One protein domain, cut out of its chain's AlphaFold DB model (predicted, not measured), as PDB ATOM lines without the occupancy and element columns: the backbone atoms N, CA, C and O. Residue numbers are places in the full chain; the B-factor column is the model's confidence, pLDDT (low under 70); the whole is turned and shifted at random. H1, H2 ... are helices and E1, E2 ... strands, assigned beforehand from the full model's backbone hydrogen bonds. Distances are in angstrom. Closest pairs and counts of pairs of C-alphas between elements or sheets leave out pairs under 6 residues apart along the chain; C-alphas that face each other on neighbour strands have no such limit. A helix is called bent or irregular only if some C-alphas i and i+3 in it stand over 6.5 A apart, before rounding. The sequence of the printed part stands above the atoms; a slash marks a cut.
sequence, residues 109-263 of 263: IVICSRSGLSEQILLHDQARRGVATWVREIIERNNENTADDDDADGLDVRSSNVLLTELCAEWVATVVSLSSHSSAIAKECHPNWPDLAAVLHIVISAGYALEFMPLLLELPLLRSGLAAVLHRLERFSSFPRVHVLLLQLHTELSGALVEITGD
ATOM      1  N   ILE A 109      48.055  30.038  14.612       82.00
ATOM      2  CA  ILE A 109      46.772  29.377  14.914       82.00
ATOM      3  C   ILE A 109      45.879  30.198  15.862       82.00
ATOM      4  O   ILE A 109      44.652  30.218  15.717       82.00
ATOM      5  N   VAL A 110      46.493  30.940  16.787       83.25
ATOM      6  CA  VAL A 110      45.822  31.754  17.806       83.25
ATOM      7  C   VAL A 110      46.417  33.162  17.836       83.25
ATOM      8  O   VAL A 110      47.626  33.349  17.761       83.25
ATOM      9  N   ILE A 111      45.557  34.163  17.993       79.00
ATOM     10  CA  ILE A 111      45.904  35.561  18.220       79.00
ATOM     11  C   ILE A 111      45.641  35.877  19.696       79.00
ATOM     12  O   ILE A 111      44.497  35.881  20.156       79.00
ATOM     13  N   CYS A 112      46.709  36.178  20.435       74.50
ATOM     14  CA  CYS A 112      46.632  36.677  21.807       74.50
ATOM     15  C   CYS A 112      46.750  38.207  21.829       74.50
ATOM     16  O   CYS A 112      47.513  38.797  21.059       74.50
ATOM     17  N   SER A 113      46.031  38.872  22.737       66.19
ATOM     18  CA  SER A 113      46.232  40.309  22.960       66.19
ATOM     19  C   SER A 113      47.614  40.568  23.568       66.19
ATOM     20  O   SER A 113      48.045  39.867  24.479       66.19
ATOM     21  N   ARG A 114      48.306  41.605  23.075       56.78
ATOM     22  CA  ARG A 114      49.709  41.932  23.413       56.78
ATOM     23  C   ARG A 114      49.943  42.367  24.862       56.78
ATOM     24  O   ARG A 114      51.089  42.529  25.269       56.78
ATOM     25  N   SER A 115      48.883  42.591  25.635       55.56
ATOM     26  CA  SER A 115      49.020  42.785  27.074       55.56
ATOM     27  C   SER A 115      49.187  41.409  27.712       55.56
ATOM     28  O   SER A 115      48.244  40.623  27.683       55.56
ATOM     29  N   GLY A 116      50.353  41.114  28.294       51.56
ATOM     30  CA  GLY A 116      50.678  39.824  28.933       51.56
ATOM     31  C   GLY A 116      49.757  39.395  30.090       51.56
ATOM     32  O   GLY A 116      49.980  38.361  30.699       51.56
ATOM     33  N   LEU A 117      48.713  40.176  30.382       54.06
ATOM     34  CA  LEU A 117      47.657  39.903  31.357       54.06
ATOM     35  C   LEU A 117      46.310  39.542  30.701       54.06
ATOM     36  O   LEU A 117      45.314  39.367  31.396       54.06
ATOM     37  N   SER A 118      46.232  39.496  29.368       64.31
ATOM     38  CA  SER A 118      44.971  39.248  28.672       64.31
ATOM     39  C   SER A 118      44.631  37.761  28.654       64.31
ATOM     40  O   SER A 118      45.235  36.972  27.923       64.31
ATOM     41  N   GLU A 119      43.574  37.403  29.377       77.62
ATOM     42  CA  GLU A 119      42.928  36.089  29.300       77.62
ATOM     43  C   GLU A 119      42.214  35.851  27.960       77.62
ATOM     44  O   GLU A 119      41.690  34.768  27.737       77.62
ATOM     45  N   GLN A 120      42.184  36.834  27.055       85.25
ATOM     46  CA  GLN A 120      41.449  36.745  25.794       85.25
ATOM     47  C   GLN A 120      42.267  36.098  24.674       85.25
ATOM     48  O   GLN A 120      43.408  36.497  24.411       85.25
ATOM     49  N   ILE A 121      41.633  35.157  23.983       87.25
ATOM     50  CA  ILE A 121      42.142  34.410  22.838       87.25
ATOM     51  C   ILE A 121      41.182  34.592  21.661       87.25
ATOM     52  O   ILE A 121      39.973  34.434  21.810       87.25
ATOM     53  N   LEU A 122      41.721  34.889  20.480       88.56
ATOM     54  CA  LEU A 122      40.984  34.830  19.220       88.56
ATOM     55  C   LEU A 122      41.631  33.780  18.319       88.56
ATOM     56  O   LEU A 122      42.854  33.721  18.213       88.56
ATOM     57  N   LEU A 123      40.836  32.971  17.629       89.44
ATOM     58  CA  LEU A 123      41.376  32.086  16.599       89.44
ATOM     59  C   LEU A 123      41.812  32.895  15.383       89.44
ATOM     60  O   LEU A 123      41.143  33.857  15.007       89.44
ATOM     61  N   HIS A 124      42.900  32.499  14.731       91.12
ATOM     62  CA  HIS A 124      43.276  33.108  13.461       91.12
ATOM     63  C   HIS A 124      42.244  32.804  12.369       91.12
ATOM     64  O   HIS A 124      41.599  31.758  12.356       91.12
ATOM     65  N   ASP A 125      42.119  33.717  11.415       90.31
ATOM     66  CA  ASP A 125      41.118  33.695  10.349       90.31
ATOM     67  C   ASP A 125      41.126  32.388   9.523       90.31
ATOM     68  O   ASP A 125      40.074  31.821   9.223       90.31
ATOM     69  N   GLN A 126      42.304  31.818   9.242       91.00
ATOM     70  CA  GLN A 126      42.392  30.502   8.592       91.00
ATOM     71  C   GLN A 126      41.853  29.356   9.464       91.00
ATOM     72  O   GLN A 126      41.183  28.469   8.930       91.00
ATOM     73  N   ALA A 127      42.118  29.375  10.774       91.94
ATOM     74  CA  ALA A 127      41.613  28.370  11.706       91.94
ATOM     75  C   ALA A 127      40.089  28.464  11.824       91.94
ATOM     76  O   ALA A 127      39.407  27.447  11.715       91.94
ATOM     77  N   ARG A 128      39.538  29.684  11.913       92.88
ATOM     78  CA  ARG A 128      38.083  29.918  11.897       92.88
ATOM     79  C   ARG A 128      37.436  29.363  10.634       92.88
ATOM     80  O   ARG A 128      36.475  28.602  10.720       92.88
ATOM     81  N   ARG A 129      37.995  29.677   9.459       92.00
ATOM     82  CA  ARG A 129      37.523  29.110   8.187       92.00
ATOM     83  C   ARG A 129      37.601  27.588   8.155       92.00
ATOM     84  O   ARG A 129      36.661  26.961   7.682       92.00
ATOM     85  N   GLY A 130      38.699  27.007   8.641       92.44
ATOM     86  CA  GLY A 130      38.868  25.556   8.722       92.44
ATOM     87  C   GLY A 130      37.757  24.916   9.550       92.44
ATOM     88  O   GLY A 130      37.019  24.080   9.038       92.44
ATOM     89  N   VAL A 131      37.557  25.396  10.783       93.88
ATOM     90  CA  VAL A 131      36.491  24.905  11.671       93.88
ATOM     91  C   VAL A 131      35.115  25.048  11.019       93.88
ATOM     92  O   VAL A 131      34.373  24.073  10.950       93.88
ATOM     93  N   ALA A 132      34.776  26.226  10.491       93.50
ATOM     94  CA  ALA A 132      33.469  26.462   9.877       93.50
ATOM     95  C   ALA A 132      33.205  25.566   8.654       93.50
ATOM     96  O   ALA A 132      32.062  25.177   8.414       93.50
ATOM     97  N   THR A 133      34.235  25.264   7.863       92.62
ATOM     98  CA  THR A 133      34.126  24.367   6.705       92.62
ATOM     99  C   THR A 133      33.946  22.921   7.152       92.62
ATOM    100  O   THR A 133      32.986  22.279   6.741       92.62
ATOM    101  N   TRP A 134      34.811  22.422   8.034       93.75
ATOM    102  CA  TRP A 134      34.824  21.007   8.412       93.75
ATOM    103  C   TRP A 134      33.674  20.612   9.344       93.75
ATOM    104  O   TRP A 134      33.179  19.493   9.271       93.75
ATOM    105  N   VAL A 135      33.197  21.527  10.196       93.62
ATOM    106  CA  VAL A 135      31.983  21.294  10.997       93.62
ATOM    107  C   VAL A 135      30.769  21.146  10.084       93.62
ATOM    108  O   VAL A 135      29.993  20.210  10.253       93.62
ATOM    109  N   ARG A 136      30.617  22.039   9.096       91.19
ATOM    110  CA  ARG A 136      29.534  21.950   8.106       91.19
ATOM    111  C   ARG A 136      29.599  20.634   7.345       91.19
ATOM    112  O   ARG A 136      28.585  19.964   7.215       91.19
ATOM    113  N   GLU A 137      30.796  20.254   6.926       89.44
ATOM    114  CA  GLU A 137      31.028  19.017   6.198       89.44
ATOM    115  C   GLU A 137      30.605  17.765   6.980       89.44
ATOM    116  O   GLU A 137      29.986  16.880   6.401       89.44
ATOM    117  N   ILE A 138      30.888  17.679   8.288       88.69
ATOM    118  CA  ILE A 138      30.399  16.563   9.122       88.69
ATOM    119  C   ILE A 138      28.871  16.476   9.052       88.69
ATOM    120  O   ILE A 138      28.321  15.390   8.873       88.69
ATOM    121  N   ILE A 139      28.184  17.610   9.185       86.81
ATOM    122  CA  ILE A 139      26.719  17.647   9.187       86.81
ATOM    123  C   ILE A 139      26.150  17.296   7.804       86.81
ATOM    124  O   ILE A 139      25.203  16.518   7.722       86.81
ATOM    125  N   GLU A 140      26.738  17.813   6.726       85.06
ATOM    126  CA  GLU A 140      26.330  17.511   5.347       85.06
ATOM    127  C   GLU A 140      26.517  16.025   5.017       85.06
ATOM    128  O   GLU A 140      25.553  15.370   4.626       85.06
ATOM    129  N   ARG A 141      27.703  15.462   5.293       80.19
ATOM    130  CA  ARG A 141      27.998  14.028   5.104       80.19
ATOM    131  C   ARG A 141      27.012  13.123   5.842       80.19
ATOM    132  O   ARG A 141      26.634  12.069   5.343       80.19
ATOM    133  N   ASN A 142      26.617  13.514   7.049       77.94
ATOM    134  CA  ASN A 142      25.675  12.749   7.858       77.94
ATOM    135  C   ASN A 142      24.248  12.807   7.294       77.94
ATOM    136  O   ASN A 142      23.540  11.807   7.335       77.94
ATOM    137  N   ASN A 143      23.838  13.947   6.735       74.00
ATOM    138  CA  ASN A 143      22.520  14.099   6.120       74.00
ATOM    139  C   ASN A 143      22.415  13.371   4.769       74.00
ATOM    140  O   ASN A 143      21.361  12.815   4.469       74.00
ATOM    141  N   GLU A 144      23.485  13.344   3.969       68.94
ATOM    142  CA  GLU A 144      23.510  12.625   2.684       68.94
ATOM    143  C   GLU A 144      23.293  11.115   2.860       68.94
ATOM    144  O   GLU A 144      22.514  10.526   2.117       68.94
ATOM    145  N   ASN A 145      23.882  10.504   3.894       61.34
ATOM    146  CA  ASN A 145      23.727   9.065   4.152       61.34
ATOM    147  C   ASN A 145      22.303   8.685   4.614       61.34
ATOM    148  O   ASN A 145      21.816   7.607   4.295       61.34
ATOM    149  N   THR A 146      21.574   9.591   5.282       57.34
ATOM    150  CA  THR A 146      20.190   9.316   5.730       57.34
ATOM    151  C   THR A 146      19.147   9.240   4.617       57.34
ATOM    152  O   THR A 146      17.997   8.902   4.893       57.34
ATOM    153  N   ALA A 147      19.502   9.588   3.378       56.00
ATOM    154  CA  ALA A 147      18.575   9.500   2.254       56.00
ATOM    155  C   ALA A 147      18.396   8.059   1.735       56.00
ATOM    156  O   ALA A 147      17.377   7.801   1.090       56.00
ATOM    157  N   ASP A 148      19.333   7.147   2.038       56.28
ATOM    158  CA  ASP A 148      19.437   5.842   1.370       56.28
ATOM    159  C   ASP A 148      19.261   4.594   2.276       56.28
ATOM    160  O   ASP A 148      19.063   3.521   1.712       56.28
ATOM    161  N   ASP A 149      19.241   4.677   3.621       52.25
ATOM    162  CA  ASP A 149      19.084   3.486   4.496       52.25
ATOM    163  C   ASP A 149      18.227   3.688   5.777       52.25
ATOM    164  O   ASP A 149      18.253   4.730   6.438       52.25
ATOM    165  N   ASP A 150      17.467   2.638   6.133       57.00
ATOM    166  CA  ASP A 150      16.503   2.564   7.244       57.00
ATOM    167  C   ASP A 150      17.172   2.518   8.650       57.00
ATOM    168  O   ASP A 150      18.060   1.714   8.939       57.00
ATOM    169  N   ASP A 151      16.660   3.356   9.560       56.50
ATOM    170  CA  ASP A 151      16.775   3.379  11.034       56.50
ATOM    171  C   ASP A 151      18.153   3.515  11.732       56.50
ATOM    172  O   ASP A 151      18.204   4.124  12.809       56.50
ATOM    173  N   ALA A 152      19.271   3.019  11.188       56.56
ATOM    174  CA  ALA A 152      20.581   3.093  11.865       56.56
ATOM    175  C   ALA A 152      21.261   4.471  11.725       56.56
ATOM    176  O   ALA A 152      21.732   5.034  12.717       56.56
ATOM    177  N   ASP A 153      21.229   5.063  10.528       59.34
ATOM    178  CA  ASP A 153      21.903   6.336  10.229       59.34
ATOM    179  C   ASP A 153      21.245   7.543  10.920       59.34
ATOM    180  O   ASP A 153      21.902   8.531  11.257       59.34
ATOM    181  N   GLY A 154      19.956   7.446  11.260       60.72
ATOM    182  CA  GLY A 154      19.253   8.479  12.024       60.72
ATOM    183  C   GLY A 154      19.801   8.690  13.445       60.72
ATOM    184  O   GLY A 154      19.651   9.782  14.009       60.72
ATOM    185  N   LEU A 155      20.451   7.680  14.037       66.50
ATOM    186  CA  LEU A 155      21.096   7.791  15.351       66.50
ATOM    187  C   LEU A 155      22.409   8.582  15.276       66.50
ATOM    188  O   LEU A 155      22.683   9.385  16.175       66.50
ATOM    189  N   ASP A 156      23.169   8.430  14.194       72.50
ATOM    190  CA  ASP A 156      24.439   9.125  13.968       72.50
ATOM    191  C   ASP A 156      24.228  10.624  13.715       72.50
ATOM    192  O   ASP A 156      24.923  11.465  14.302       72.50
ATOM    193  N   VAL A 157      23.200  10.987  12.938       74.62
ATOM    194  CA  VAL A 157      22.828  12.397  12.708       74.62
ATOM    195  C   VAL A 157      22.389  13.074  14.002       74.62
ATOM    196  O   VAL A 157      22.874  14.158  14.342       74.62
ATOM    197  N   ARG A 158      21.494  12.432  14.769       77.88
ATOM    198  CA  ARG A 158      21.034  12.969  16.061       77.88
ATOM    199  C   ARG A 158      22.199  13.152  17.024       77.88
ATOM    200  O   ARG A 158      22.291  14.194  17.667       77.88
ATOM    201  N   SER A 159      23.102  12.181  17.087       84.19
ATOM    202  CA  SER A 159      24.268  12.253  17.964       84.19
ATOM    203  C   SER A 159      25.230  13.370  17.554       84.19
ATOM    204  O   SER A 159      25.705  14.106  18.414       84.19
ATOM    205  N   SER A 160      25.459  13.568  16.253       86.06
ATOM    206  CA  SER A 160      26.313  14.651  15.740       86.06
ATOM    207  C   SER A 160      25.747  16.033  16.057       86.06
ATOM    208  O   SER A 160      26.477  16.906  16.519       86.06
ATOM    209  N   ASN A 161      24.436  16.223  15.886       88.62
ATOM    210  CA  ASN A 161      23.765  17.478  16.234       88.62
ATOM    211  C   ASN A 161      23.821  17.763  17.740       88.62
ATOM    212  O   ASN A 161      24.027  18.908  18.145       88.62
ATOM    213  N   VAL A 162      23.690  16.730  18.580       92.25
ATOM    214  CA  VAL A 162      23.863  16.857  20.035       92.25
ATOM    215  C   VAL A 162      25.295  17.270  20.372       92.25
ATOM    216  O   VAL A 162      25.484  18.231  21.112       92.25
ATOM    217  N   LEU A 163      26.304  16.614  19.794       94.25
ATOM    218  CA  LEU A 163      27.710  16.952  20.037       94.25
ATOM    219  C   LEU A 163      28.075  18.357  19.536       94.25
ATOM    220  O   LEU A 163      28.813  19.067  20.217       94.25
ATOM    221  N   LEU A 164      27.526  18.792  18.397       94.81
ATOM    222  CA  LEU A 164      27.691  20.161  17.907       94.81
ATOM    223  C   LEU A 164      27.038  21.173  18.857       94.81
ATOM    224  O   LEU A 164      27.636  22.197  19.177       94.81
ATOM    225  N   THR A 165      25.837  20.872  19.352       95.38
ATOM    226  CA  THR A 165      25.137  21.711  20.336       95.38
ATOM    227  C   THR A 165      25.946  21.825  21.629       95.38
ATOM    228  O   THR A 165      26.116  22.930  22.141       95.38
ATOM    229  N   GLU A 166      26.499  20.716  22.134       95.38
ATOM    230  CA  GLU A 166      27.391  20.713  23.301       95.38
ATOM    231  C   GLU A 166      28.652  21.551  23.057       95.38
ATOM    232  O   GLU A 166      29.020  22.357  23.912       95.38
ATOM    233  N   LEU A 167      29.297  21.394  21.895       95.88
ATOM    234  CA  LEU A 167      30.475  22.174  21.508       95.88
ATOM    235  C   LEU A 167      30.163  23.673  21.470       95.88
ATOM    236  O   LEU A 167      30.882  24.462  22.079       95.88
ATOM    237  N   CYS A 168      29.093  24.075  20.786       95.62
ATOM    238  CA  CYS A 168      28.705  25.477  20.672       95.62
ATOM    239  C   CYS A 168      28.263  26.061  22.022       95.62
ATOM    240  O   CYS A 168      28.581  27.211  22.315       95.62
ATOM    241  N   ALA A 169      27.569  25.292  22.864       93.62
ATOM    242  CA  ALA A 169      27.185  25.738  24.202       93.62
ATOM    243  C   ALA A 169      28.412  25.966  25.095       93.62
ATOM    244  O   ALA A 169      28.494  26.996  25.763       93.62
ATOM    245  N   GLU A 170      29.385  25.051  25.065       94.25
ATOM    246  CA  GLU A 170      30.663  25.236  25.758       94.25
ATOM    247  C   GLU A 170      31.386  26.475  25.219       94.25
ATOM    248  O   GLU A 170      31.834  27.318  25.989       94.25
ATOM    249  N   TRP A 171      31.405  26.657  23.895       93.00
ATOM    250  CA  TRP A 171      31.986  27.839  23.259       93.00
ATOM    251  C   TRP A 171      31.386  29.133  23.811       93.00
ATOM    252  O   TRP A 171      32.132  30.013  24.235       93.00
ATOM    253  N   VAL A 172      30.054  29.233  23.883       91.38
ATOM    254  CA  VAL A 172      29.356  30.400  24.447       91.38
ATOM    255  C   VAL A 172      29.724  30.631  25.908       91.38
ATOM    256  O   VAL A 172      29.972  31.776  26.283       91.38
ATOM    257  N   ALA A 173      29.826  29.574  26.716       88.75
ATOM    258  CA  ALA A 173      30.234  29.688  28.116       88.75
ATOM    259  C   ALA A 173      31.661  30.246  28.271       88.75
ATOM    260  O   ALA A 173      31.975  30.876  29.280       88.75
ATOM    261  N   THR A 174      32.514  30.052  27.260       87.62
ATOM    262  CA  THR A 174      33.881  30.593  27.225       87.62
ATOM    263  C   THR A 174      34.009  31.962  26.570       87.62
ATOM    264  O   THR A 174      35.089  32.549  26.634       87.62
ATOM    265  N   VAL A 175      32.957  32.505  25.952       84.56
ATOM    266  CA  VAL A 175      33.011  33.851  25.374       84.56
ATOM    267  C   VAL A 175      33.239  34.858  26.496       84.56
ATOM    268  O   VAL A 175      32.531  34.861  27.504       84.56
ATOM    269  N   VAL A 176      34.217  35.747  26.305       68.81
ATOM    270  CA  VAL A 176      34.452  36.867  27.220       68.81
ATOM    271  C   VAL A 176      33.147  37.641  27.324       68.81
ATOM    272  O   VAL A 176      32.701  38.230  26.339       68.81
ATOM    273  N   SER A 177      32.513  37.627  28.500       62.78
ATOM    274  CA  SER A 177      31.233  38.296  28.707       62.78
ATOM    275  C   SER A 177      31.379  39.777  28.350       62.78
ATOM    276  O   SER A 177      31.916  40.577  29.122       62.78
ATOM    277  N   LEU A 178      30.888  40.165  27.168       52.19
ATOM    278  CA  LEU A 178      30.874  41.557  26.695       52.19
ATOM    279  C   LEU A 178      30.096  42.473  27.665       52.19
ATOM    280  O   LEU A 178      30.257  43.692  27.661       52.19
ATOM    281  N   SER A 179      29.285  41.877  28.540       45.28
ATOM    282  CA  SER A 179      28.462  42.500  29.573       45.28
ATOM    283  C   SER A 179      29.230  42.993  30.812       45.28
ATOM    284  O   SER A 179      28.714  43.867  31.514       45.28
ATOM    285  N   SER A 180      30.456  42.521  31.072       44.69
ATOM    286  CA  SER A 180      31.227  42.915  32.271       44.69
ATOM    287  C   SER A 180      32.119  44.144  32.062       44.69
ATOM    288  O   SER A 180      32.411  44.860  33.018       44.69
ATOM    289  N   HIS A 181      32.521  44.424  30.817       42.84
ATOM    290  CA  HIS A 181      33.383  45.567  30.469       42.84
ATOM    291  C   HIS A 181      32.676  46.667  29.678       42.84
ATOM    292  O   HIS A 181      33.261  47.725  29.438       42.84
ATOM    293  N   SER A 182      31.414  46.458  29.299       41.97
ATOM    294  CA  SER A 182      30.599  47.533  28.763       41.97
ATOM    295  C   SER A 182      30.403  48.590  29.848       41.97
ATOM    296  O   SER A 182      29.661  48.387  30.811       41.97
ATOM    297  N   SER A 183      31.108  49.711  29.682       44.12
ATOM    298  CA  SER A 183      31.009  50.914  30.504       44.12
ATOM    299  C   SER A 183      29.557  51.220  30.893       44.12
ATOM    300  O   SER A 183      28.631  50.968  30.118       44.12
ATOM    301  N   ALA A 184      29.369  51.805  32.079       49.28
ATOM    302  CA  ALA A 184      28.079  52.251  32.608       49.28
ATOM    303  C   ALA A 184      27.197  53.006  31.582       49.28
ATOM    304  O   ALA A 184      25.977  52.960  31.674       49.28
ATOM    305  N   ILE A 185      27.811  53.594  30.551       49.53
ATOM    306  CA  ILE A 185      27.182  54.339  29.458       49.53
ATOM    307  C   ILE A 185      26.305  53.453  28.545       49.53
ATOM    308  O   ILE A 185      25.249  53.895  28.103       49.53
ATOM    309  N   ALA A 186      26.667  52.191  28.269       47.38
ATOM    310  CA  ALA A 186      25.823  51.343  27.404       47.38
ATOM    311  C   ALA A 186      24.626  50.731  28.154       47.38
ATOM    312  O   ALA A 186      23.582  50.479  27.553       47.38
ATOM    313  N   LYS A 187      24.757  50.542  29.476       49.22
ATOM    314  CA  LYS A 187      23.643  50.133  30.348       49.22
ATOM    315  C   LYS A 187      22.579  51.230  30.484       49.22
ATOM    316  O   LYS A 187      21.419  50.897  30.694       49.22
ATOM    317  N   GLU A 188      22.949  52.503  30.322       50.28
ATOM    318  CA  GLU A 188      22.002  53.629  30.329       50.28
ATOM    319  C   GLU A 188      21.160  53.722  29.045       50.28
ATOM    320  O   GLU A 188      19.985  54.075  29.118       50.28
ATOM    321  N   CYS A 189      21.705  53.362  27.876       47.91
ATOM    322  CA  CYS A 189      20.974  53.479  26.606       47.91
ATOM    323  C   CYS A 189      20.040  52.294  26.300       47.91
ATOM    324  O   CYS A 189      19.020  52.494  25.639       47.91
ATOM    325  N   HIS A 190      20.340  51.074  26.768       48.31
ATOM    326  CA  HIS A 190      19.533  49.880  26.469       48.31
ATOM    327  C   HIS A 190      19.427  48.912  27.666       48.31
ATOM    328  O   HIS A 190      20.090  47.876  27.687       48.31
ATOM    329  N   PRO A 191      18.551  49.195  28.649       52.34
ATOM    330  CA  PRO A 191      18.415  48.391  29.871       52.34
ATOM    331  C   PRO A 191      17.813  46.987  29.661       52.34
ATOM    332  O   PRO A 191      17.848  46.173  30.577       52.34
ATOM    333  N   ASN A 192      17.278  46.692  28.468       51.81
ATOM    334  CA  ASN A 192      16.519  45.469  28.170       51.81
ATOM    335  C   ASN A 192      17.172  44.560  27.117       51.81
ATOM    336  O   ASN A 192      16.512  43.635  26.640       51.81
ATOM    337  N   TRP A 193      18.416  44.816  26.693       50.41
ATOM    338  CA  TRP A 193      19.055  43.901  25.748       50.41
ATOM    339  C   TRP A 193      19.380  42.582  26.465       50.41
ATOM    340  O   TRP A 193      20.082  42.618  27.480       50.41
ATOM    341  N   PRO A 194      18.862  41.430  26.002       60.19
ATOM    342  CA  PRO A 194      19.199  40.150  26.603       60.19
ATOM    343  C   PRO A 194      20.707  39.920  26.490       60.19
ATOM    344  O   PRO A 194      21.321  40.264  25.479       60.19
ATOM    345  N   ASP A 195      21.304  39.361  27.544       76.88
ATOM    346  CA  ASP A 195      22.716  38.986  27.536       76.88
ATOM    347  C   ASP A 195      23.005  38.160  26.278       76.88
ATOM    348  O   ASP A 195      22.319  37.169  26.015       76.88
ATOM    349  N   LEU A 196      23.972  38.594  25.461       80.31
ATOM    350  CA  LEU A 196      24.258  37.959  24.172       80.31
ATOM    351  C   LEU A 196      24.535  36.465  24.365       80.31
ATOM    352  O   LEU A 196      24.065  35.655  23.571       80.31
ATOM    353  N   ALA A 197      25.220  36.101  25.451       82.56
ATOM    354  CA  ALA A 197      25.459  34.710  25.814       82.56
ATOM    355  C   ALA A 197      24.148  33.940  26.038       82.56
ATOM    356  O   ALA A 197      23.986  32.837  25.523       82.56
ATOM    357  N   ALA A 198      23.168  34.534  26.726       85.38
ATOM    358  CA  ALA A 198      21.858  33.920  26.929       85.38
ATOM    359  C   ALA A 198      21.101  33.728  25.604       85.38
ATOM    360  O   ALA A 198      20.534  32.660  25.376       85.38
ATOM    361  N   VAL A 199      21.128  34.719  24.704       88.19
ATOM    362  CA  VAL A 199      20.518  34.590  23.367       88.19
ATOM    363  C   VAL A 199      21.187  33.473  22.574       88.19
ATOM    364  O   VAL A 199      20.489  32.625  22.022       88.19
ATOM    365  N   LEU A 200      22.524  33.445  22.552       90.50
ATOM    366  CA  LEU A 200      23.300  32.422  21.853       90.50
ATOM    367  C   LEU A 200      23.003  31.023  22.403       90.50
ATOM    368  O   LEU A 200      22.731  30.110  21.627       90.50
ATOM    369  N   HIS A 201      22.953  30.855  23.725       89.75
ATOM    370  CA  HIS A 201      22.573  29.585  24.343       89.75
ATOM    371  C   HIS A 201      21.173  29.125  23.933       89.75
ATOM    372  O   HIS A 201      20.992  27.941  23.648       89.75
ATOM    373  N   ILE A 202      20.192  30.033  23.876       91.38
ATOM    374  CA  ILE A 202      18.822  29.703  23.460       91.38
ATOM    375  C   ILE A 202      18.801  29.235  22.002       91.38
ATOM    376  O   ILE A 202      18.231  28.182  21.723       91.38
ATOM    377  N   VAL A 203      19.428  29.970  21.075       93.62
ATOM    378  CA  VAL A 203      19.400  29.599  19.646       93.62
ATOM    379  C   VAL A 203      20.181  28.315  19.365       93.62
ATOM    380  O   VAL A 203      19.705  27.478  18.603       93.62
ATOM    381  N   ILE A 204      21.318  28.100  20.033       94.38
ATOM    382  CA  ILE A 204      22.086  26.848  19.937       94.38
ATOM    383  C   ILE A 204      21.235  25.680  20.434       94.38
ATOM    384  O   ILE A 204      21.098  24.677  19.742       94.38
ATOM    385  N   SER A 205      20.599  25.841  21.597       92.00
ATOM    386  CA  SER A 205      19.736  24.813  22.194       92.00
ATOM    387  C   SER A 205      18.468  24.549  21.372       92.00
ATOM    388  O   SER A 205      17.897  23.465  21.455       92.00
ATOM    389  N   ALA A 206      18.024  25.522  20.571       93.31
ATOM    390  CA  ALA A 206      16.922  25.378  19.618       93.31
ATOM    391  C   ALA A 206      17.328  24.660  18.314       93.31
ATOM    392  O   ALA A 206      16.480  24.471  17.443       93.31
ATOM    393  N   GLY A 207      18.592  24.245  18.182       91.06
ATOM    394  CA  GLY A 207      19.102  23.490  17.038       91.06
ATOM    395  C   GLY A 207      19.796  24.333  15.967       91.06
ATOM    396  O   GLY A 207      20.180  23.777  14.947       91.06
ATOM    397  N   TYR A 208      20.013  25.635  16.195       93.56
ATOM    398  CA  TYR A 208      20.670  26.531  15.230       93.56
ATOM    399  C   TYR A 208      22.199  26.610  15.411       93.56
ATOM    400  O   TYR A 208      22.830  27.638  15.158       93.56
ATOM    401  N   ALA A 209      22.821  25.556  15.945       94.25
ATOM    402  CA  ALA A 209      24.240  25.575  16.291       94.25
ATOM    403  C   ALA A 209      25.140  25.804  15.059       94.25
ATOM    404  O   ALA A 209      26.080  26.599  15.116       94.25
ATOM    405  N   LEU A 210      24.823  25.168  13.926       93.44
ATOM    406  CA  LEU A 210      25.606  25.272  12.692       93.44
ATOM    407  C   LEU A 210      25.537  26.679  12.077       93.44
ATOM    408  O   LEU A 210      26.551  27.216  11.631       93.44
ATOM    409  N   GLU A 211      24.354  27.289  12.076       93.62
ATOM    410  CA  GLU A 211      24.087  28.612  11.508       93.62
ATOM    411  C   GLU A 211      24.801  29.718  12.286       93.62
ATOM    412  O   GLU A 211      25.275  30.690  11.695       93.62
ATOM    413  N   PHE A 212      24.905  29.562  13.607       93.31
ATOM    414  CA  PHE A 212      25.566  30.528  14.481       93.31
ATOM    415  C   PHE A 212      27.063  30.255  14.676       93.31
ATOM    416  O   PHE A 212      27.773  31.137  15.162       93.31
ATOM    417  N   MET A 213      27.583  29.101  14.248       92.44
ATOM    418  CA  MET A 213      29.005  28.758  14.378       92.44
ATOM    419  C   MET A 213      29.963  29.827  13.810       92.44
ATOM    420  O   MET A 213      30.926  30.170  14.499       92.44
ATOM    421  N   PRO A 214      29.728  30.429  12.621       91.69
ATOM    422  CA  PRO A 214      30.589  31.500  12.117       91.69
ATOM    423  C   PRO A 214      30.657  32.711  13.051       91.69
ATOM    424  O   PRO A 214      31.723  33.298  13.202       91.69
ATOM    425  N   LEU A 215      29.545  33.064  13.707       91.44
ATOM    426  CA  LEU A 215      29.525  34.147  14.689       91.44
ATOM    427  C   LEU A 215      30.332  33.764  15.932       91.44
ATOM    428  O   LEU A 215      31.145  34.563  16.380       91.44
ATOM    429  N   LEU A 216      30.145  32.550  16.462       92.00
ATOM    430  CA  LEU A 216      30.868  32.069  17.648       92.00
ATOM    431  C   LEU A 216      32.387  32.100  17.452       92.00
ATOM    432  O   LEU A 216      33.120  32.488  18.359       92.00
ATOM    433  N   LEU A 217      32.853  31.735  16.257       92.12
ATOM    434  CA  LEU A 217      34.272  31.723  15.909       92.12
ATOM    435  C   LEU A 217      34.909  33.121  15.908       92.12
ATOM    436  O   LEU A 217      36.110  33.230  16.148       92.12
ATOM    437  N   GLU A 218      34.136  34.178  15.649       90.06
ATOM    438  CA  GLU A 218      34.608  35.572  15.659       90.06
ATOM    439  C   GLU A 218      34.642  36.184  17.071       90.06
ATOM    440  O   GLU A 218      35.200  37.268  17.264       90.06
ATOM    441  N   LEU A 219      34.054  35.519  18.071       88.50
ATOM    442  CA  LEU A 219      34.008  36.030  19.438       88.50
ATOM    443  C   LEU A 219      35.306  35.713  20.201       88.50
ATOM    444  O   LEU A 219      35.849  34.613  20.076       88.50
ATOM    445  N   PRO A 220      35.806  36.650  21.030       87.56
ATOM    446  CA  PRO A 220      36.962  36.402  21.880       87.56
ATOM    447  C   PRO A 220      36.620  35.404  22.993       87.56
ATOM    448  O   PRO A 220      35.582  35.515  23.653       87.56
ATOM    449  N   LEU A 221      37.530  34.464  23.234       87.00
ATOM    450  CA  LEU A 221      37.393  33.396  24.220       87.00
ATOM    451  C   LEU A 221      38.259  33.654  25.445       87.00
ATOM    452  O   LEU A 221      39.366  34.182  25.341       87.00
ATOM    453  N   LEU A 222      37.771  33.231  26.604       86.88
ATOM    454  CA  LEU A 222      38.539  33.138  27.833       86.88
ATOM    455  C   LEU A 222      39.474  31.931  27.756       86.88
ATOM    456  O   LEU A 222      39.044  30.788  27.593       86.88
ATOM    457  N   ARG A 223      40.767  32.183  27.947       85.31
ATOM    458  CA  ARG A 223      41.830  31.173  27.976       85.31
ATOM    459  C   ARG A 223      41.538  30.064  28.982       85.31
ATOM    460  O   ARG A 223      41.772  28.901  28.676       85.31
ATOM    461  N   SER A 224      41.000  30.418  30.148       85.62
ATOM    462  CA  SER A 224      40.643  29.476  31.215       85.62
ATOM    463  C   SER A 224      39.577  28.459  30.797       85.62
ATOM    464  O   SER A 224      39.579  27.338  31.296       85.62
ATOM    465  N   GLY A 225      38.692  28.828  29.868       86.44
ATOM    466  CA  GLY A 225      37.647  27.952  29.348       86.44
ATOM    467  C   GLY A 225      38.055  27.146  28.112       86.44
ATOM    468  O   GLY A 225      37.423  26.137  27.804       86.44
ATOM    469  N   LEU A 226      39.120  27.544  27.407       88.31
ATOM    470  CA  LEU A 226      39.461  26.973  26.098       88.31
ATOM    471  C   LEU A 226      39.716  25.459  26.148       88.31
ATOM    472  O   LEU A 226      39.344  24.751  25.218       88.31
ATOM    473  N   ALA A 227      40.280  24.940  27.241       91.31
ATOM    474  CA  ALA A 227      40.494  23.503  27.409       91.31
ATOM    475  C   ALA A 227      39.183  22.691  27.344       91.31
ATOM    476  O   ALA A 227      39.156  21.612  26.755       91.31
ATOM    477  N   ALA A 228      38.084  23.218  27.894       93.00
ATOM    478  CA  ALA A 228      36.781  22.557  27.842       93.00
ATOM    479  C   ALA A 228      36.218  22.543  26.412       93.00
ATOM    480  O   ALA A 228      35.731  21.511  25.946       93.00
ATOM    481  N   VAL A 229      36.364  23.654  25.683       93.94
ATOM    482  CA  VAL A 229      35.985  23.748  24.262       93.94
ATOM    483  C   VAL A 229      36.786  22.764  23.414       93.94
ATOM    484  O   VAL A 229      36.209  22.064  22.585       93.94
ATOM    485  N   LEU A 230      38.095  22.661  23.644       94.75
ATOM    486  CA  LEU A 230      38.967  21.730  22.924       94.75
ATOM    487  C   LEU A 230      38.590  20.271  23.188       94.75
ATOM    488  O   LEU A 230      38.493  19.495  22.241       94.75
ATOM    489  N   HIS A 231      38.248  19.923  24.426       95.62
ATOM    490  CA  HIS A 231      37.729  18.594  24.749       95.62
ATOM    491  C   HIS A 231      36.400  18.289  24.026       95.62
ATOM    492  O   HIS A 231      36.191  17.183  23.519       95.62
ATOM    493  N   ARG A 232      35.481  19.263  23.924       95.88
ATOM    494  CA  ARG A 232      34.244  19.092  23.133       95.88
ATOM    495  C   ARG A 232      34.536  18.951  21.641       95.88
ATOM    496  O   ARG A 232      33.890  18.140  20.980       95.88
ATOM    497  N   LEU A 233      35.509  19.699  21.129       95.81
ATOM    498  CA  LEU A 233      35.936  19.637  19.735       95.81
ATOM    499  C   LEU A 233      36.532  18.268  19.398       95.81
ATOM    500  O   LEU A 233      36.159  17.690  18.382       95.81
ATOM    501  N   GLU A 234      37.397  17.727  20.257       96.44
ATOM    502  CA  GLU A 234      37.949  16.375  20.116       96.44
ATOM    503  C   GLU A 234      36.825  15.343  20.013       96.44
ATOM    504  O   GLU A 234      36.775  14.562  19.057       96.44
ATOM    505  N   ARG A 235      35.875  15.385  20.954       95.06
ATOM    506  CA  ARG A 235      34.747  14.452  20.993       95.06
ATOM    507  C   ARG A 235      33.864  14.560  19.748       95.06
ATOM    508  O   ARG A 235      33.525  13.532  19.169       95.06
ATOM    509  N   PHE A 236      33.536  15.779  19.318       94.56
ATOM    510  CA  PHE A 236      32.783  16.030  18.084       94.56
ATOM    511  C   PHE A 236      33.543  15.559  16.837       94.56
ATOM    512  O   PHE A 236      32.954  14.991  15.927       94.56
ATOM    513  N   SER A 237      34.864  15.742  16.804       94.12
ATOM    514  CA  SER A 237      35.697  15.308  15.679       94.12
ATOM    515  C   SER A 237      35.920  13.796  15.624       94.12
ATOM    516  O   SER A 237      36.341  13.291  14.590       94.12
ATOM    517  N   SER A 238      35.666  13.075  16.718       92.56
ATOM    518  CA  SER A 238      35.924  11.633  16.825       92.56
ATOM    519  C   SER A 238      34.672  10.777  16.641       92.56
ATOM    520  O   SER A 238      34.795   9.574  16.417       92.56
ATOM    521  N   PHE A 239      33.478  11.361  16.761       85.75
ATOM    522  CA  PHE A 239      32.211  10.635  16.755       85.75
ATOM    523  C   PHE A 239      31.146  11.369  15.925       85.75
ATOM    524  O   PHE A 239      31.018  12.584  16.069       85.75
ATOM    525  N   PRO A 240      30.320  10.659  15.130       78.12
ATOM    526  CA  PRO A 240      30.255   9.199  14.950       78.12
ATOM    527  C   PRO A 240      31.387   8.638  14.084       78.12
ATOM    528  O   PRO A 240      31.786   7.488  14.251       78.12
ATOM    529  N   ARG A 241      31.957   9.466  13.204       84.44
ATOM    530  CA  ARG A 241      33.096   9.120  12.348       84.44
ATOM    531  C   ARG A 241      34.233  10.107  12.588       84.44
ATOM    532  O   ARG A 241      33.995  11.291  12.806       84.44
ATOM    533  N   VAL A 242      35.470   9.619  12.526       90.25
ATOM    534  CA  VAL A 242      36.661  10.444  12.761       90.25
ATOM    535  C   VAL A 242      36.873  11.428  11.611       90.25
ATOM    536  O   VAL A 242      37.066  11.028  10.465       90.25
ATOM    537  N   HIS A 243      36.914  12.721  11.926       92.81
ATOM    538  CA  HIS A 243      37.258  13.792  10.998       92.81
ATOM    539  C   HIS A 243      38.715  14.230  11.198       92.81
ATOM    540  O   HIS A 243      39.021  15.117  12.002       92.81
ATOM    541  N   VAL A 244      39.615  13.636  10.409       93.62
ATOM    542  CA  VAL A 244      41.083  13.764  10.516       93.62
ATOM    543  C   VAL A 244      41.553  15.216  10.683       93.62
ATOM    544  O   VAL A 244      42.361  15.513  11.558       93.62
ATOM    545  N   LEU A 245      41.016  16.146   9.889       95.38
ATOM    546  CA  LEU A 245      41.452  17.548   9.896       95.38
ATOM    547  C   LEU A 245      40.985  18.320  11.140       95.38
ATOM    548  O   LEU A 245      41.703  19.189  11.625       95.38
ATOM    549  N   LEU A 246      39.809  17.995  11.686       95.19
ATOM    550  CA  LEU A 246      39.315  18.647  12.902       95.19
ATOM    551  C   LEU A 246      40.063  18.120  14.123       95.19
ATOM    552  O   LEU A 246      40.411  18.901  15.004       95.19
ATOM    553  N   LEU A 247      40.380  16.825  14.130       95.56
ATOM    554  CA  LEU A 247      41.196  16.218  15.174       95.56
ATOM    555  C   LEU A 247      42.636  16.757  15.155       95.56
ATOM    556  O   LEU A 247      43.216  17.044  16.208       95.56
ATOM    557  N   GLN A 248      43.208  16.972  13.966       96.00
ATOM    558  CA  GLN A 248      44.505  17.635  13.841       96.00
ATOM    559  C   GLN A 248      44.442  19.097  14.305       96.00
ATOM    560  O   GLN A 248      45.342  19.553  15.007       96.00
ATOM    561  N   LEU A 249      43.378  19.834  13.965       95.06
ATOM    562  CA  LEU A 249      43.190  21.205  14.441       95.06
ATOM    563  C   LEU A 249      43.081  21.255  15.969       95.06
ATOM    564  O   LEU A 249      43.706  22.112  16.586       95.06
ATOM    565  N   HIS A 250      42.349  20.318  16.580       95.19
ATOM    566  CA  HIS A 250      42.328  20.143  18.032       95.19
ATOM    567  C   HIS A 250      43.747  19.937  18.586       95.19
ATOM    568  O   HIS A 250      44.145  20.634  19.514       95.19
ATOM    569  N   THR A 251      44.530  19.040  17.983       94.69
ATOM    570  CA  THR A 251      45.908  18.749  18.410       94.69
ATOM    571  C   THR A 251      46.797  19.994  18.360       94.69
ATOM    572  O   THR A 251      47.518  20.285  19.317       94.69
ATOM    573  N   GLU A 252      46.733  20.762  17.270       94.38
ATOM    574  CA  GLU A 252      47.533  21.981  17.112       94.38
ATOM    575  C   GLU A 252      47.076  23.112  18.044       94.38
ATOM    576  O   GLU A 252      47.923  23.806  18.608       94.38
ATOM    577  N   LEU A 253      45.766  23.271  18.276       92.31
ATOM    578  CA  LEU A 253      45.237  24.252  19.232       92.31
ATOM    579  C   LEU A 253      45.603  23.910  20.675       92.31
ATOM    580  O   LEU A 253      45.996  24.798  21.430       92.31
ATOM    581  N   SER A 254      45.505  22.637  21.055       92.56
ATOM    582  CA  SER A 254      45.917  22.154  22.374       92.56
ATOM    583  C   SER A 254      47.411  22.386  22.599       92.56
ATOM    584  O   SER A 254      47.801  22.871  23.660       92.56
ATOM    585  N   GLY A 255      48.244  22.135  21.583       90.69
ATOM    586  CA  GLY A 255      49.673  22.459  21.623       90.69
ATOM    587  C   GLY A 255      49.936  23.955  21.819       90.69
ATOM    588  O   GLY A 255      50.696  24.329  22.710       90.69
ATOM    589  N   ALA A 256      49.260  24.810  21.049       88.94
ATOM    590  CA  ALA A 256      49.397  26.261  21.170       88.94
ATOM    591  C   ALA A 256      48.939  26.784  22.542       88.94
ATOM    592  O   ALA A 256      49.577  27.665  23.112       88.94
ATOM    593  N   LEU A 257      47.861  26.229  23.106       86.88
ATOM    594  CA  LEU A 257      47.389  26.603  24.439       86.88
ATOM    595  C   LEU A 257      48.423  26.269  25.522       86.88
ATOM    596  O   LEU A 257      48.656  27.100  26.397       86.88
ATOM    597  N   VAL A 258      49.063  25.096  25.446       86.44
ATOM    598  CA  VAL A 258      50.126  24.709  26.389       86.44
ATOM    599  C   VAL A 258      51.292  25.692  26.323       86.44
ATOM    600  O   VAL A 258      51.719  26.172  27.371       86.44
ATOM    601  N   GLU A 259      51.754  26.043  25.118       82.81
ATOM    602  CA  GLU A 259      52.824  27.031  24.911       82.81
ATOM    603  C   GLU A 259      52.452  28.391  25.535       82.81
ATOM    604  O   GLU A 259      53.234  28.962  26.283       82.81
ATOM    605  N   ILE A 260      51.211  28.856  25.344       77.75
ATOM    606  CA  ILE A 260      50.705  30.116  25.923       77.75
ATOM    607  C   ILE A 260      50.619  30.084  27.465       77.75
ATOM    608  O   ILE A 260      50.633  31.138  28.106       77.75
ATOM    609  N   THR A 261      50.450  28.908  28.075       72.50
ATOM    610  CA  THR A 261      50.359  28.743  29.541       72.50
ATOM    611  C   THR A 261      51.684  28.405  30.221       72.50
ATOM    612  O   THR A 261      51.751  28.460  31.448       72.50
ATOM    613  N   GLY A 262      52.694  27.997  29.450       62.25
ATOM    614  CA  GLY A 262      53.997  27.552  29.949       62.25
ATOM    615  C   GLY A 262      55.054  28.653  30.075       62.25
ATOM    616  O   GLY A 262      56.102  28.380  30.659       62.25
ATOM    617  N   ASP A 263      54.770  29.851  29.558       47.16
ATOM    618  CA  ASP A 263      55.568  31.083  29.690       47.16
ATOM    619  C   ASP A 263      55.092  31.961  30.866       47.16
ATOM    620  O   ASP A 263      55.948  32.646  31.479       47.16
TER     621      ASP A 263
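Overview. This is residues 109 to 263 of the 263 residues of an uncharacterized protein of Phytophthora parasitica P1976 (UniProt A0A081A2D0). Six helices, H1, H2, H5, H6, H7 and H8, run side by side in an up-and-down bundle, each against the one before it in the chain, with H2 touching four of the others. A small antiparallel hairpin, E1 and E2, packs on H6, H7 and H8 at one end; from the loop with the short H3 and H4, residues 180 to 186 and 188 to 194 stick out. The printed part has 155 residues, with two named strands followed by eight named helices, and is mostly helix. It is compact, with a radius of gyration of the C-alphas of 17.1 A, and flat, spanning 57 by 41 by 21 A.

Arrangement. E1, residues 110 to 112, and E2, residues 120 to 123, form a hairpin; N 111 and O 122 are 2.7 A apart, within hydrogen-bond range. H1, residues 125 to 145, touches H2, residues 153 to 174, with residues 139 to 145 alone, opposite ways at a shallow tilt of 24 degrees; the closest C-alphas, of Asn 142 and Val 157, are 5.6 A apart. H3, residues 178 to 181, and H4, residues 184 to 189, touch no helix. H5, residues 196 to 205, touches H2, the hub, opposite ways, closest at the C-alphas of Val 172 and Ala 197, 6.0 A. H6, residues 209 to 218, is irregular, with C-alphas 211 and 214 7.1 A apart; it touches H1, closest at the C-alphas of Arg 128 and Leu 217, 5.8 A. H7, residues 223 to 238, is irregular too, with C-alphas 224 and 227 7.1 A apart; it touches H2, opposite ways at a shallow tilt of 8 degrees, closest at the C-alphas of Thr 174 and Gly 225, 5.1 A. H8, residues 244 to 262, forms a helical hairpin with H7, closest at the C-alphas of Ser 237 and Leu 247, 5.6 A. Every O i to N i+4 pair is within hydrogen-bond range in H2, H5 and H8; the counts are 16 of 17 in H1, 1 of 2 in H4, 3 of 6 in H6 and 10 of 12 in H7, and H3 is too short for such a pair.

Along the chain. E1 begins at C-alpha 110 (45.822, 31.754, 17.806). From first to last C-alpha, H1 measures 30.8 A, H2 31.9 A, H7 23.3 A and H8 27.1 A. H8 ends at C-alpha 262 (53.997, 27.552, 29.949).

Size, cuts and confidence. The C-alphas of Asp 150 and Ile 185 are the two farthest apart, 57.3 A. The printed part has no cut and no long link. Mean pLDDT of the printed part is 80.6; residues 113 to 118, 144 to 155, 176 to 194 and 262 to 263 are under 70.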